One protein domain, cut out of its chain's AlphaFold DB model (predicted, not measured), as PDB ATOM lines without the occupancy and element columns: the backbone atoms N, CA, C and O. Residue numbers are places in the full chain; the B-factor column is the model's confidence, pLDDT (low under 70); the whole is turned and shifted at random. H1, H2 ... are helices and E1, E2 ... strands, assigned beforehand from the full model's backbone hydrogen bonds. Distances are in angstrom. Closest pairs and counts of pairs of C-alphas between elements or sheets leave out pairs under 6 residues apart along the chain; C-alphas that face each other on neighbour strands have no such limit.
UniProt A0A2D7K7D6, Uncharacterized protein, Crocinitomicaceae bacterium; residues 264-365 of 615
ATOM      1  N   TYR A 264       0.476 -51.893  -9.800       95.44
ATOM      2  CA  TYR A 264       0.309 -51.350  -8.447       95.44
ATOM      3  C   TYR A 264      -1.014 -51.813  -7.831       95.44
ATOM      4  O   TYR A 264      -2.050 -51.149  -7.927       95.44
ATOM      5  N   VAL A 265      -0.978 -52.962  -7.165       93.75
ATOM      6  CA  VAL A 265      -2.172 -53.633  -6.650       93.75
ATOM      7  C   VAL A 265      -2.401 -53.267  -5.187       93.75
ATOM      8  O   VAL A 265      -1.482 -53.308  -4.366       93.75
ATOM      9  N   ILE A 266      -3.641 -52.905  -4.848       93.38
ATOM     10  CA  ILE A 266      -4.047 -52.676  -3.458       93.38
ATOM     11  C   ILE A 266      -4.466 -54.007  -2.840       93.38
ATOM     12  O   ILE A 266      -5.323 -54.711  -3.378       93.38
ATOM     13  N   PHE A 267      -3.924 -54.300  -1.665       92.50
ATOM     14  CA  PHE A 267      -4.316 -55.445  -0.856       92.50
ATOM     15  C   PHE A 267      -4.914 -54.991   0.471       92.50
ATOM     16  O   PHE A 267      -4.530 -53.953   1.015       92.50
ATOM     17  N   LYS A 268      -5.841 -55.792   1.006       90.25
ATOM     18  CA  LYS A 268      -6.357 -55.629   2.369       90.25
ATOM     19  C   LYS A 268      -6.254 -56.911   3.187       90.25
ATOM     20  O   LYS A 268      -6.511 -57.999   2.673       90.25
ATOM     21  N   ASN A 269      -5.961 -56.772   4.474       87.69
ATOM     22  CA  ASN A 269      -6.059 -57.837   5.464       87.69
ATOM     23  C   ASN A 269      -7.384 -57.711   6.218       87.69
ATOM     24  O   ASN A 269      -7.700 -56.660   6.770       87.69
ATOM     25  N   GLU A 270      -8.155 -58.794   6.263       80.06
ATOM     26  CA  GLU A 270      -9.395 -58.859   7.034       80.06
ATOM     27  C   GLU A 270      -9.501 -60.223   7.720       80.06
ATOM     28  O   GLU A 270      -9.625 -61.274   7.084       80.06
ATOM     29  N   GLY A 271      -9.371 -60.213   9.049       77.56
ATOM     30  CA  GLY A 271      -9.237 -61.433   9.838       77.56
ATOM     31  C   GLY A 271      -7.988 -62.229   9.445       77.56
ATOM     32  O   GLY A 271      -6.862 -61.741   9.533       77.56
ATOM     33  N   LYS A 272      -8.177 -63.486   9.029       77.75
ATOM     34  CA  LYS A 272      -7.079 -64.367   8.600       77.75
ATOM     35  C   LYS A 272      -6.773 -64.278   7.105       77.75
ATOM     36  O   LYS A 272      -5.758 -64.841   6.699       77.75
ATOM     37  N   ASN A 273      -7.577 -63.564   6.325       86.75
ATOM     38  CA  ASN A 273      -7.506 -63.593   4.870       86.75
ATOM     39  C   ASN A 273      -6.932 -62.289   4.319       86.75
ATOM     40  O   ASN A 273      -7.099 -61.219   4.911       86.75
ATOM     41  N   THR A 274      -6.295 -62.397   3.159       90.44
ATOM     42  CA  THR A 274      -5.829 -61.253   2.383       90.44
ATOM     43  C   THR A 274      -6.600 -61.200   1.075       90.44
ATOM     44  O   THR A 274      -6.813 -62.226   0.431       90.44
ATOM     45  N   TRP A 275      -7.035 -60.003   0.698       91.50
ATOM     46  CA  TRP A 275      -7.868 -59.776  -0.476       91.50
ATOM     47  C   TRP A 275      -7.199 -58.792  -1.422       91.50
ATOM     48  O   TRP A 275      -6.702 -57.751  -0.989       91.50
ATOM     49  N   GLN A 276      -7.235 -59.110  -2.709       93.56
ATOM     50  CA  GLN A 276      -6.819 -58.238  -3.797       93.56
ATOM     51  C   GLN A 276      -7.980 -57.322  -4.200       93.56
ATOM     52  O   GLN A 276      -9.067 -57.796  -4.526       93.56
ATOM     53  N   LEU A 277      -7.749 -56.007  -4.175       93.00
ATOM     54  CA  LEU A 277      -8.744 -54.977  -4.487       93.00
ATOM     55  C   LEU A 277      -8.576 -54.456  -5.922       93.00
ATOM     56  O   LEU A 277      -8.341 -53.264  -6.144       93.00
ATOM     57  N   GLN A 278      -8.703 -55.351  -6.897       94.25
ATOM     58  CA  GLN A 278      -8.548 -55.057  -8.321       94.25
ATOM     59  C   GLN A 278      -9.624 -55.776  -9.132       94.25
ATOM     60  O   GLN A 278      -9.897 -56.941  -8.873       94.25
ATOM     61  N   GLY A 279     -10.199 -55.086 -10.115       94.75
ATOM     62  CA  GLY A 279     -11.357 -55.582 -10.848       94.75
ATOM     63  C   GLY A 279     -12.686 -55.221 -10.180       94.75
ATOM     64  O   GLY A 279     -12.728 -54.628  -9.102       94.75
ATOM     65  N   ALA A 280     -13.796 -55.551 -10.844       92.69
ATOM     66  CA  ALA A 280     -15.148 -55.320 -10.320       92.69
ATOM     67  C   ALA A 280     -15.529 -56.282  -9.178       92.69
ATOM     68  O   ALA A 280     -16.504 -56.048  -8.471       92.69
ATOM     69  N   GLU A 281     -14.739 -57.333  -8.978       91.25
ATOM     70  CA  GLU A 281     -14.835 -58.277  -7.872       91.25
ATOM     71  C   GLU A 281     -13.508 -58.297  -7.110       91.25
ATOM     72  O   GLU A 281     -12.481 -57.862  -7.626       91.25
ATOM     73  N   ILE A 282     -13.525 -58.797  -5.875       90.50
ATOM     74  CA  ILE A 282     -12.313 -58.970  -5.071       90.50
ATOM     75  C   ILE A 282     -12.043 -60.453  -4.862       90.50
ATOM     76  O   ILE A 282     -12.967 -61.235  -4.634       90.50
ATOM     77  N   TYR A 283     -10.769 -60.829  -4.873       89.81
ATOM     78  CA  TYR A 283     -10.356 -62.224  -4.749       89.81
ATOM     79  C   TYR A 283      -9.449 -62.407  -3.541       89.81
ATOM     80  O   TYR A 283      -8.618 -61.550  -3.230       89.81
ATOM     81  N   GLN A 284      -9.627 -63.523  -2.837       90.94
ATOM     82  CA  GLN A 284      -8.706 -63.915  -1.782       90.94
ATOM     83  C   GLN A 284      -7.396 -64.390  -2.415       90.94
ATOM     84  O   GLN A 284      -7.408 -65.145  -3.384       90.94
ATOM     85  N   VAL A 285      -6.275 -63.961  -1.844       91.38
ATOM     86  CA  VAL A 285      -4.933 -64.281  -2.331       91.38
ATOM     87  C   VAL A 285      -4.018 -64.677  -1.179       91.38
ATOM     88  O   VAL A 285      -4.203 -64.250  -0.038       91.38
ATOM     89  N   GLU A 286      -2.997 -65.470  -1.491       86.69
ATOM     90  CA  GLU A 286      -1.918 -65.795  -0.564       86.69
ATOM     91  C   GLU A 286      -0.710 -64.906  -0.860       86.69
ATOM     92  O   GLU A 286       0.061 -65.151  -1.783       86.69
ATOM     93  N   VAL A 287      -0.558 -63.839  -0.077       81.44
ATOM     94  CA  VAL A 287       0.599 -62.936  -0.140       81.44
ATOM     95  C   VAL A 287       1.182 -62.741   1.261       81.44
ATOM     96  O   VAL A 287       0.442 -62.842   2.247       81.44
ATOM     97  N   PRO A 288       2.492 -62.452   1.400       78.06
ATOM     98  CA  PRO A 288       3.094 -62.206   2.705       78.06
ATOM     99  C   PRO A 288       2.378 -61.067   3.433       78.06
ATOM    100  O   PRO A 288       2.407 -59.913   2.982       78.06
ATOM    101  N   LYS A 289       1.741 -61.409   4.558       70.44
ATOM    102  CA  LYS A 289       0.984 -60.461   5.374       70.44
ATOM    103  C   LYS A 289       1.873 -59.329   5.864       70.44
ATOM    104  O   LYS A 289       3.045 -59.516   6.186       70.44
ATOM    105  N   THR A 290       1.275 -58.156   5.940       74.81
ATOM    106  CA  THR A 290       1.854 -56.956   6.531       74.81
ATOM    107  C   THR A 290       1.183 -56.685   7.877       74.81
ATOM    108  O   THR A 290       0.120 -57.231   8.174       74.81
ATOM    109  N   GLN A 291       1.815 -55.858   8.713       74.81
ATOM    110  CA  GLN A 291       1.178 -55.363   9.939       74.81
ATOM    111  C   GLN A 291       0.002 -54.422   9.635       74.81
ATOM    112  O   GLN A 291      -0.904 -54.282  10.451       74.81
ATOM    113  N   GLU A 292       0.008 -53.800   8.457       76.06
ATOM    114  CA  GLU A 292      -1.031 -52.878   8.022       76.06
ATOM    115  C   GLU A 292      -2.273 -53.599   7.495       76.06
ATOM    116  O   GLU A 292      -2.212 -54.676   6.895       76.06
ATOM    117  N   ASN A 293      -3.425 -52.951   7.660       84.12
ATOM    118  CA  ASN A 293      -4.688 -53.483   7.158       84.12
ATOM    119  C   ASN A 293      -4.861 -53.269   5.654       84.12
ATOM    120  O   ASN A 293      -5.556 -54.059   5.025       84.12
ATOM    121  N   ILE A 294      -4.261 -52.224   5.071       89.88
ATOM    122  CA  ILE A 294      -4.333 -51.920   3.635       89.88
ATOM    123  C   ILE A 294      -2.987 -51.360   3.163       89.88
ATOM    124  O   ILE A 294      -2.447 -50.442   3.781       89.88
ATOM    125  N   TRP A 295      -2.466 -51.883   2.053       92.44
ATOM    126  CA  TRP A 295      -1.228 -51.406   1.428       92.44
ATOM    127  C   TRP A 295      -1.322 -51.451  -0.095       92.44
ATOM    128  O   TRP A 295      -2.159 -52.157  -0.661       92.44
ATOM    129  N   LEU A 296      -0.447 -50.692  -0.748       93.62
ATOM    130  CA  LEU A 296      -0.206 -50.777  -2.184       93.62
ATOM    131  C   LEU A 296       1.103 -51.537  -2.403       93.62
ATOM    132  O   LEU A 296       2.081 -51.298  -1.693       93.62
ATOM    133  N   GLN A 297       1.116 -52.457  -3.360       94.38
ATOM    134  CA  GLN A 297       2.290 -53.250  -3.702       94.38
ATOM    135  C   GLN A 297       2.562 -53.161  -5.198       94.38
ATOM    136  O   GLN A 297       1.641 -53.303  -6.003       94.38
ATOM    137  N   ASN A 298       3.819 -52.917  -5.557       94.44
ATOM    138  CA  ASN A 298       4.227 -52.816  -6.950       94.44
ATOM    139  C   ASN A 298       4.599 -54.195  -7.539       94.44
ATOM    140  O   ASN A 298       4.673 -55.205  -6.828       94.44
ATOM    141  N   LYS A 299       4.887 -54.242  -8.844       91.81
ATOM    142  CA  LYS A 299       5.302 -55.466  -9.557       91.81
ATOM    143  C   LYS A 299       6.601 -56.109  -9.048       91.81
ATOM    144  O   LYS A 299       6.809 -57.294  -9.289       91.81
ATOM    145  N   THR A 300       7.478 -55.356  -8.375       90.81
ATOM    146  CA  THR A 300       8.720 -55.888  -7.778       90.81
ATOM    147  C   THR A 300       8.477 -56.482  -6.387       90.81
ATOM    148  O   THR A 300       9.348 -57.160  -5.848       90.81
ATOM    149  N   GLY A 301       7.278 -56.291  -5.823       89.62
ATOM    150  CA  GLY A 301       6.888 -56.770  -4.499       89.62
ATOM    151  C   GLY A 301       7.152 -55.773  -3.370       89.62
ATOM    152  O   GLY A 301       6.836 -56.075  -2.216       89.62
ATOM    153  N   GLU A 302       7.687 -54.592  -3.683       91.88
ATOM    154  CA  GLU A 302       7.833 -53.497  -2.728       91.88
ATOM    155  C   GLU A 302       6.459 -52.964  -2.324       91.88
ATOM    156  O   GLU A 302       5.480 -53.056  -3.071       91.88
ATOM    157  N   LYS A 303       6.375 -52.422  -1.109       92.25
ATOM    158  CA  LYS A 303       5.109 -52.063  -0.471       92.25
ATOM    159  C   LYS A 303       5.176 -50.645   0.072       92.25
ATOM    160  O   LYS A 303       6.185 -50.258   0.654       92.25
ATOM    161  N   ILE A 304       4.067 -49.924  -0.037       91.75
ATOM    162  CA  ILE A 304       3.856 -48.640   0.630       91.75
ATOM    163  C   ILE A 304       2.561 -48.682   1.441       91.75
ATOM    164  O   ILE A 304       1.533 -49.216   1.008       91.75
ATOM    165  N   ASN A 305       2.615 -48.097   2.633       87.25
ATOM    166  CA  ASN A 305       1.463 -48.000   3.515       87.25
ATOM    167  C   ASN A 305       0.499 -46.935   2.995       87.25
ATOM    168  O   ASN A 305       0.900 -45.810   2.694       87.25
ATOM    169  N   LEU A 306      -0.787 -47.269   2.930       89.88
ATOM    170  CA  LEU A 306      -1.797 -46.294   2.544       89.88
ATOM    171  C   LEU A 306      -2.221 -45.460   3.753       89.88
ATOM    172  O   LEU A 306      -2.456 -45.967   4.859       89.88
ATOM    173  N   VAL A 307      -2.354 -44.151   3.537       88.81
ATOM    174  CA  VAL A 307      -2.970 -43.267   4.534       88.81
ATOM    175  C   VAL A 307      -4.384 -43.765   4.859       88.81
ATOM    176  O   VAL A 307      -5.009 -44.398   4.004       88.81
ATOM    177  N   PRO A 308      -4.927 -43.486   6.063       83.94
ATOM    178  CA  PRO A 308      -6.251 -43.955   6.500       83.94
ATOM    179  C   PRO A 308      -7.416 -43.270   5.758       83.94
ATOM    180  O   PRO A 308      -8.440 -42.926   6.338       83.94
ATOM    181  N   PHE A 309      -7.258 -43.037   4.459       83.81
ATOM    182  CA  PHE A 309      -8.336 -42.717   3.548       83.81
ATOM    183  C   PHE A 309      -9.032 -43.984   3.056       83.81
ATOM    184  O   PHE A 309     -10.157 -43.901   2.580       83.81
ATOM    185  N   PHE A 310      -8.377 -45.140   3.171       82.38
ATOM    186  CA  PHE A 310      -8.968 -46.446   2.911       82.38
ATOM    187  C   PHE A 310      -8.871 -47.250   4.180       82.38
ATOM    188  O   PHE A 310      -7.797 -47.339   4.777       82.38
ATOM    189  N   ILE A 311      -9.995 -47.828   4.576       79.38
ATOM    190  CA  ILE A 311     -10.053 -48.710   5.729       79.38
ATOM    191  C   ILE A 311     -10.895 -49.934   5.411       79.38
ATOM    192  O   ILE A 311     -11.781 -49.912   4.548       79.38
ATOM    193  N   VAL A 312     -10.606 -51.012   6.128       81.94
ATOM    194  CA  VAL A 312     -11.460 -52.197   6.116       81.94
ATOM    195  C   VAL A 312     -12.699 -51.944   6.987       81.94
ATOM    196  O   VAL A 312     -12.596 -51.231   7.989       81.94
ATOM    197  N   PRO A 313     -13.871 -52.516   6.649       79.56
ATOM    198  CA  PRO A 313     -15.109 -52.336   7.420       79.56
ATOM    199  C   PRO A 313     -14.947 -52.613   8.924       79.56
ATOM    200  O   PRO A 313     -15.491 -51.886   9.763       79.56
ATOM    201  N   GLY A 314     -14.130 -53.615   9.270       73.94
ATOM    202  CA  GLY A 314     -13.825 -53.975  10.655       73.94
ATOM    203  C   GLY A 314     -13.208 -52.847  11.498       73.94
ATOM    204  O   GLY A 314     -13.406 -52.831  12.711       73.94
ATOM    205  N   GLU A 315     -12.533 -51.857  10.896       75.44
ATOM    206  CA  GLU A 315     -11.944 -50.723  11.633       75.44
ATOM    207  C   GLU A 315     -12.984 -49.761  12.223       75.44
ATOM    208  O   GLU A 315     -12.682 -48.996  13.141       75.44
ATOM    209  N   VAL A 316     -14.222 -49.802  11.727       72.06
ATOM    210  CA  VAL A 316     -15.330 -48.948  12.186       72.06
ATOM    211  C   VAL A 316     -16.509 -49.757  12.717       72.06
ATOM    212  O   VAL A 316     -17.648 -49.279  12.725       72.06
ATOM    213  N   ALA A 317     -16.214 -50.975  13.186       66.12
ATOM    214  CA  ALA A 317     -17.173 -51.909  13.767       66.12
ATOM    215  C   ALA A 317     -18.393 -52.163  12.863       66.12
ATOM    216  O   ALA A 317     -19.521 -52.287  13.343       66.12
ATOM    217  N   LEU A 318     -18.183 -52.217  11.544       61.00
ATOM    218  CA  LEU A 318     -19.182 -52.770  10.639       61.00
ATOM    219  C   LEU A 318     -19.067 -54.294  10.669       61.00
ATOM    220  O   LEU A 318     -18.011 -54.850  10.385       61.00
ATOM    221  N   THR A 319     -20.163 -54.957  11.029       58.38
ATOM    222  CA  THR A 319     -20.318 -56.421  10.961       58.38
ATOM    223  C   THR A 319     -20.921 -56.878   9.633       58.38
ATOM    224  O   THR A 319     -21.258 -58.049   9.482       58.38
ATOM    225  N   ASP A 320     -21.125 -55.948   8.701       61.50
ATOM    226  CA  ASP A 320     -21.723 -56.218   7.402       61.50
ATOM    227  C   ASP A 320     -20.729 -56.952   6.488       61.50
ATOM    228  O   ASP A 320     -19.602 -56.500   6.291       61.50
ATOM    229  N   GLN A 321     -21.156 -58.094   5.946       62.91
ATOM    230  CA  GLN A 321     -20.360 -58.900   5.019       62.91
ATOM    231  C   GLN A 321     -20.404 -58.356   3.583       62.91
ATOM    232  O   GLN A 321     -19.575 -58.763   2.761       62.91
ATOM    233  N   GLU A 322     -21.344 -57.462   3.260       73.50
ATOM    234  CA  GLU A 322     -21.497 -56.899   1.916       73.50
ATOM    235  C   GLU A 322     -20.495 -55.771   1.647       73.50
ATOM    236  O   GLU A 322     -19.878 -55.748   0.581       73.50
ATOM    237  N   THR A 323     -20.243 -54.897   2.625       82.25
ATOM    238  CA  THR A 323     -19.243 -53.823   2.508       82.25
ATOM    239  C   THR A 323     -17.837 -54.396   2.323       82.25
ATOM    240  O   THR A 323     -17.315 -55.069   3.211       82.25
ATOM    241  N   LYS A 324     -17.162 -54.107   1.202       83.62
ATOM    242  CA  LYS A 324     -15.796 -54.616   0.964       83.62
ATOM    243  C   LYS A 324     -14.703 -53.608   1.290       83.62
ATOM    244  O   LYS A 324     -13.605 -54.012   1.679       83.62
ATOM    245  N   LEU A 325     -14.982 -52.319   1.141       88.19
ATOM    246  CA  LEU A 325     -13.994 -51.252   1.277       88.19
ATOM    247  C   LEU A 325     -14.671 -49.950   1.695       88.19
ATOM    248  O   LEU A 325     -15.734 -49.616   1.186       88.19
ATOM    249  N   LEU A 326     -14.021 -49.179   2.560       88.88
ATOM    250  CA  LEU A 326     -14.456 -47.834   2.916       88.88
ATOM    251  C   LEU A 326     -13.424 -46.809   2.454       88.88
ATOM    252  O   LEU A 326     -12.259 -46.889   2.836       88.88
ATOM    253  N   ALA A 327     -13.867 -45.839   1.659       90.56
ATOM    254  CA  ALA A 327     -13.060 -44.751   1.127       90.56
ATOM    255  C   ALA A 327     -13.444 -43.411   1.767       90.56
ATOM    256  O   ALA A 327     -14.613 -43.138   2.033       90.56
ATOM    257  N   TYR A 328     -12.453 -42.561   1.999       92.06
ATOM    258  CA  TYR A 328     -12.600 -41.257   2.630       92.06
ATOM    259  C   TYR A 328     -13.638 -40.387   1.922       92.06
ATOM    260  O   TYR A 328     -13.642 -40.268   0.693       92.06
ATOM    261  N   GLU A 329     -14.486 -39.742   2.714       90.50
ATOM    262  CA  GLU A 329     -15.513 -38.819   2.245       90.50
ATOM    263  C   GLU A 329     -15.294 -37.409   2.793       90.50
ATOM    264  O   GLU A 329     -15.332 -36.457   2.029       90.50
ATOM    265  N   SER A 330     -15.080 -37.242   4.102       88.94
ATOM    266  CA  SER A 330     -14.865 -35.916   4.709       88.94
ATOM    267  C   SER A 330     -14.199 -36.001   6.082       88.94
ATOM    268  O   SER A 330     -14.204 -37.055   6.722       88.94
ATOM    269  N   TYR A 331     -13.655 -34.877   6.548       86.31
ATOM    270  CA  TYR A 331     -12.991 -34.731   7.843       86.31
ATOM    271  C   TYR A 331     -13.415 -33.431   8.517       86.31
ATOM    272  O   TYR A 331     -13.345 -32.356   7.933       86.31
ATOM    273  N   THR A 332     -13.816 -33.517   9.781       78.25
ATOM    274  CA  THR A 332     -14.304 -32.353  10.542       78.25
ATOM    275  C   THR A 332     -13.327 -31.879  11.619       78.25
ATOM    276  O   THR A 332     -13.662 -31.006  12.418       78.25
ATOM    277  N   GLY A 333     -12.149 -32.500  11.737       74.56
ATOM    278  CA  GLY A 333     -11.278 -32.355  12.910       74.56
ATOM    279  C   GLY A 333     -11.613 -33.328  14.040       74.56
ATOM    280  O   GLY A 333     -10.722 -33.791  14.748       74.56
ATOM    281  N   LYS A 334     -12.899 -33.662  14.197       79.88
ATOM    282  CA  LYS A 334     -13.422 -34.500  15.290       79.88
ATOM    283  C   LYS A 334     -13.912 -35.868  14.831       79.88
ATOM    284  O   LYS A 334     -14.112 -36.756  15.652       79.88
ATOM    285  N   SER A 335     -14.133 -36.030  13.533       84.31
ATOM    286  CA  SER A 335     -14.581 -37.272  12.922       84.31
ATOM    287  C   SER A 335     -14.127 -37.363  11.469       84.31
ATOM    288  O   SER A 335     -13.868 -36.342  10.823       84.31
ATOM    289  N   ILE A 336     -14.059 -38.595  10.966       88.44
ATOM    290  CA  ILE A 336     -13.892 -38.914   9.547       88.44
ATOM    291  C   ILE A 336     -15.166 -39.605   9.071       88.44
ATOM    292  O   ILE A 336     -15.643 -40.541   9.720       88.44
ATOM    293  N   LYS A 337     -15.696 -39.161   7.933       91.44
ATOM    294  CA  LYS A 337     -16.736 -39.870   7.192       91.44
ATOM    295  C   LYS A 337     -16.088 -40.700   6.090       91.44
ATOM    296  O   LYS A 337     -15.221 -40.206   5.371       91.44
ATOM    297  N   PHE A 338     -16.553 -41.927   5.944       91.19
ATOM    298  CA  PHE A 338     -16.204 -42.865   4.893       91.19
ATOM    299  C   PHE A 338     -17.452 -43.262   4.106       91.19
ATOM    300  O   PHE A 338     -18.567 -43.213   4.627       91.19
ATOM    301  N   PHE A 339     -17.240 -43.682   2.867       89.69
ATOM    302  CA  PHE A 339     -18.251 -44.209   1.965       89.69
ATOM    303  C   PHE A 339     -17.720 -45.455   1.253       89.69
ATOM    304  O   PHE A 339     -16.549 -45.504   0.871       89.69
ATOM    305  N   SER A 340     -18.577 -46.448   1.064       88.44
ATOM    306  CA  SER A 340     -18.282 -47.683   0.351       88.44
ATOM    307  C   SER A 340     -18.797 -47.608  -1.090       88.44
ATOM    308  O   SER A 340     -19.876 -47.055  -1.311       88.44
ATOM    309  N   PRO A 341     -18.096 -48.179  -2.088       85.69
ATOM    310  CA  PRO A 341     -18.612 -48.269  -3.459       85.69
ATOM    311  C   PRO A 341     -19.994 -48.932  -3.565       85.69
ATOM    312  O   PRO A 341     -20.741 -48.675  -4.508       85.69
ATOM    313  N   GLU A 342     -20.331 -49.792  -2.607       87.06
ATOM    314  CA  GLU A 342     -21.600 -50.510  -2.512       87.06
ATOM    315  C   GLU A 342     -22.768 -49.620  -2.051       87.06
ATOM    316  O   GLU A 342     -23.919 -49.983  -2.288       87.06
ATOM    317  N   GLY A 343     -22.493 -48.430  -1.500       83.62
ATOM    318  CA  GLY A 343     -23.510 -47.442  -1.123       83.62
ATOM    319  C   GLY A 343     -23.648 -47.188   0.378       83.62
ATOM    320  O   GLY A 343     -24.628 -46.571   0.788       83.62
ATOM    321  N   ILE A 344     -22.703 -47.652   1.199       85.00
ATOM    322  CA  ILE A 344     -22.774 -47.551   2.663       85.00
ATOM    323  C   ILE A 344     -21.887 -46.408   3.147       85.00
ATOM    324  O   ILE A 344     -20.716 -46.334   2.785       85.00
ATOM    325  N   ASP A 345     -22.406 -45.526   4.003       85.94
ATOM    326  CA  ASP A 345     -21.612 -44.496   4.662       85.94
ATOM    327  C   ASP A 345     -21.417 -44.766   6.156       85.94
ATOM    328  O   ASP A 345     -22.273 -45.302   6.862       85.94
ATOM    329  N   LYS A 346     -20.242 -44.393   6.666       87.00
ATOM    330  CA  LYS A 346     -19.897 -44.569   8.076       87.00
ATOM    331  C   LYS A 346     -19.093 -43.392   8.584       87.00
ATOM    332  O   LYS A 346     -18.253 -42.851   7.880       87.00
ATOM    333  N   THR A 347     -19.328 -43.005   9.830       86.25
ATOM    334  CA  THR A 347     -18.545 -41.965  10.504       86.25
ATOM    335  C   THR A 347     -17.826 -42.568  11.700       86.25
ATOM    336  O   THR A 347     -18.411 -43.364  12.433       86.25
ATOM    337  N   THR A 348     -16.565 -42.192  11.901       82.50
ATOM    338  CA  THR A 348     -15.751 -42.623  13.042       82.50
ATOM    339  C   THR A 348     -15.034 -41.449  13.693       82.50
ATOM    340  O   THR A 348     -14.603 -40.511  13.020       82.50
ATOM    341  N   SER A 349     -14.893 -41.517  15.012       76.75
ATOM    342  CA  SER A 349     -14.063 -40.629  15.836       76.75
ATOM    343  C   SER A 349     -13.031 -41.417  16.655       76.75
ATOM    344  O   SER A 349     -12.507 -40.903  17.635       76.75
ATOM    345  N   GLY A 350     -12.799 -42.688  16.298       77.44
ATOM    346  CA  GLY A 350     -11.948 -43.621  17.044       77.44
ATOM    347  C   GLY A 350     -10.511 -43.706  16.518       77.44
ATOM    348  O   GLY A 350      -9.977 -42.756  15.953       77.44
ATOM    349  N   ARG A 351      -9.894 -44.887  16.652       79.62
ATOM    350  CA  ARG A 351      -8.469 -45.141  16.344       79.62
ATOM    351  C   ARG A 351      -8.018 -44.666  14.958       79.62
ATOM    352  O   ARG A 351      -6.922 -44.133  14.819       79.62
ATOM    353  N   THR A 352      -8.855 -44.814  13.932       82.25
ATOM    354  CA  THR A 352      -8.554 -44.339  12.571       82.25
ATOM    355  C   THR A 352      -8.346 -42.818  12.521       82.25
ATOM    356  O   THR A 352      -7.431 -42.341  11.850       82.25
ATOM    357  N   LEU A 353      -9.153 -42.051  13.267       80.94
ATOM    358  CA  LEU A 353      -8.995 -40.599  13.389       80.94
ATOM    359  C   LEU A 353      -7.703 -40.246  14.128       80.94
ATOM    360  O   LEU A 353      -6.989 -39.339  13.707       80.94
ATOM    361  N   GLU A 354      -7.389 -40.960  15.208       76.81
ATOM    362  CA  GLU A 354      -6.145 -40.762  15.957       76.81
ATOM    363  C   GLU A 354      -4.919 -41.013  15.073       76.81
ATOM    364  O   GLU A 354      -4.034 -40.160  15.014       76.81
ATOM    365  N   ARG A 355      -4.908 -42.113  14.303       83.31
ATOM    366  CA  ARG A 355      -3.846 -42.426  13.331       83.31
ATOM    367  C   ARG A 355      -3.672 -41.309  12.302       83.31
ATOM    368  O   ARG A 355      -2.549 -40.867  12.075       83.31
ATOM    369  N   LEU A 356      -4.764 -40.814  11.709       86.31
ATOM    370  CA  LEU A 356      -4.696 -39.704  10.753       86.31
ATOM    371  C   LEU A 356      -4.159 -38.424  11.407       86.31
ATOM    372  O   LEU A 356      -3.293 -37.760  10.847       86.31
ATOM    373  N   ASN A 357      -4.642 -38.085  12.602       82.56
ATOM    374  CA  ASN A 357      -4.201 -36.894  13.320       82.56
ATOM    375  C   ASN A 357      -2.717 -36.970  13.711       82.56
ATOM    376  O   ASN A 357      -2.043 -35.943  13.689       82.56
ATOM    377  N   LEU A 358      -2.196 -38.155  14.044       84.12
ATOM    378  CA  LEU A 358      -0.768 -38.358  14.304       84.12
ATOM    379  C   LEU A 358       0.071 -38.127  13.043       84.12
ATOM    380  O   LEU A 358       1.038 -37.373  13.103       84.12
ATOM    381  N   LEU A 359      -0.343 -38.690  11.902       87.81
ATOM    382  CA  LEU A 359       0.313 -38.457  10.609       87.81
ATOM    383  C   LEU A 359       0.311 -36.970  10.235       87.81
ATOM    384  O   LEU A 359       1.332 -36.422   9.829       87.81
ATOM    385  N   ILE A 360      -0.828 -36.295  10.405       88.31
ATOM    386  CA  ILE A 360      -0.949 -34.863  10.124       88.31
ATOM    387  C   ILE A 360      -0.023 -34.047  11.030       88.31
ATOM    388  O   ILE A 360       0.694 -33.178  10.539       88.31
ATOM    389  N   ARG A 361      -0.012 -34.327  12.338       84.06
ATOM    390  CA  ARG A 361       0.860 -33.625  13.290       84.06
ATOM    391  C   ARG A 361       2.331 -33.828  12.954       84.06
ATOM    392  O   ARG A 361       3.069 -32.852  12.952       84.06
ATOM    393  N   ASP A 362       2.749 -35.050  12.635       84.44
ATOM    394  CA  ASP A 362       4.140 -35.315  12.260       84.44
ATOM    395  C   ASP A 362       4.572 -34.478  11.047       84.44
ATOM    396  O   ASP A 362       5.634 -33.852  11.073       84.44
ATOM    397  N   LYS A 363       3.702 -34.387  10.034       89.56
ATOM    398  CA  LYS A 363       3.938 -33.622   8.802       89.56
ATOM    399  C   LYS A 363       3.875 -32.106   8.974       89.56
ATOM    400  O   LYS A 363       4.406 -31.393   8.127       89.56
ATOM    401  N   GLN A 364       3.247 -31.611  10.043       82.25
ATOM    402  CA  GLN A 364       3.233 -30.185  10.398       82.25
ATOM    403  C   GLN A 364       4.521 -29.725  11.087       82.25
ATOM    404  O   GLN A 364       4.851 -28.542  11.016       82.25
ATOM    405  N   VAL A 365       5.217 -30.617  11.799       76.19
ATOM    406  CA  VAL A 365       6.383 -30.252  12.618       76.19
ATOM    407  C   VAL A 365       7.639 -30.258  11.756       76.19
ATOM    408  O   VAL A 365       8.417 -31.209  11.768       76.19
TER     409      VAL A 365
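What this domain is: This is residues 264 to 365 of the 615 residues of an uncharacterized protein of Crocinitomicaceae bacterium (UniProt A0A2D7K7D6). Two small lobes stand side by side: a twisted five-strand sheet, E3 E2 E1 E4 E5, makes the first, and a three-strand sheet, E6 E7 E8, with the short helix H1 at its side and the longer helix H2 leading away from it, makes the second. The link of residues 306 to 312 passes from one lobe to the other, and the last residues of H2, with Val 365, stick out at 360 to 365. The printed part has 102 residues, with two named helices and eight named strands in the order E1 E2 E3 E4 E5 H1 E6 E7 E8 H2; both sheets are antiparallel, and the class is mixed, helices and strands. The whole is compact, with a radius of gyration of the C-alphas of 13.9 A, and spans 36 by 33 by 22 A.

Where its parts are: In the five-strand sheet, E1 is residues 264 to 270, 19.8 A long, from C-alpha 264 at (0.309, -51.350, -8.447). E2 is residues 273 to 276, 10.2 A, and E3 is residues 283 to 285, 6.3 A. E4 is residues 294 to 298, 13.6 A, and E5 is residues 303 to 305, 6.8 A. In the second sheet, E6 is residues 326 to 331, 14.1 A, from C-alpha 326 at (-14.456, -47.834, 2.916). E7 is residues 336 to 339, 10.2 A, and E8 is residues 345 to 348, 10.4 A. H1 is residues 313 to 316, 5.9 A. H2 is residues 351 to 364, 19.9 A, and ends with C-alpha 364 at (3.233, -30.185, 10.398).

How they stand to each other: From edge to edge of the sheet E3 E2 E1 E4 E5 the strands' lines turn by 116 degrees. E1, E2 and E3 form a meander, each strand the antiparallel neighbour of the one before; with E4, whose antiparallel neighbour is E1, they form a Greek key. E1 and E4 stand at 150 degrees, with N 265 and O 297 at 2.9 A, within hydrogen-bond range. E1 and E2 are a hairpin, with N 268 and O 275 at 2.9 A; E2 and E3 are another, with N 285 and O 274 at 2.9 A. E4 and E5 are also a hairpin, with N 304 and O 296 at 2.9 A. Each of these five strands is apart from E6, E7, E8 and H2. E6, E7 and E8 form a second meander of two hairpins. E6 and E7 stand at 141 degrees, with N 327 and O 339 at 2.8 A, and E7 and E8 at 159 degrees, with N 338 and O 346 at 2.7 A. Residues 310 to 311 pair antiparallel with residues 326 to 327 of E6. H1 only grazes the sheet E6 E7 E8; its closest C-alphas to E8 are those of Val 316 and Thr 348, 6.4 A. The closest C-alphas of H1 and E1 are those of Gly 314 and Glu 270, 7.5 A. H2 also only grazes the sheet E6 E7 E8, with residues 352 to 356 and only just, having 5 pairs of C-alphas within 10 A; its closest C-alphas to E7 are those of Leu 353 and Ile 336, 6.4 A. H1 and H2 are close but not clearly touching, at 7.3 A between the C-alphas of Glu 315 and Thr 352. In H2 every O i to N i+4 pair is within hydrogen-bond range; H1 is too short for such a pair.

The domain as a whole: The two C-alphas farthest apart, those of Glu 281 and Val 365, are 40.7 A apart. The printed part has no cut and no long link. Residues 360 to 365, of which 360 to 364 belong to H2, stand free. The mean pLDDT of the printed part is 84.5; residues 317 to 321 are under 70.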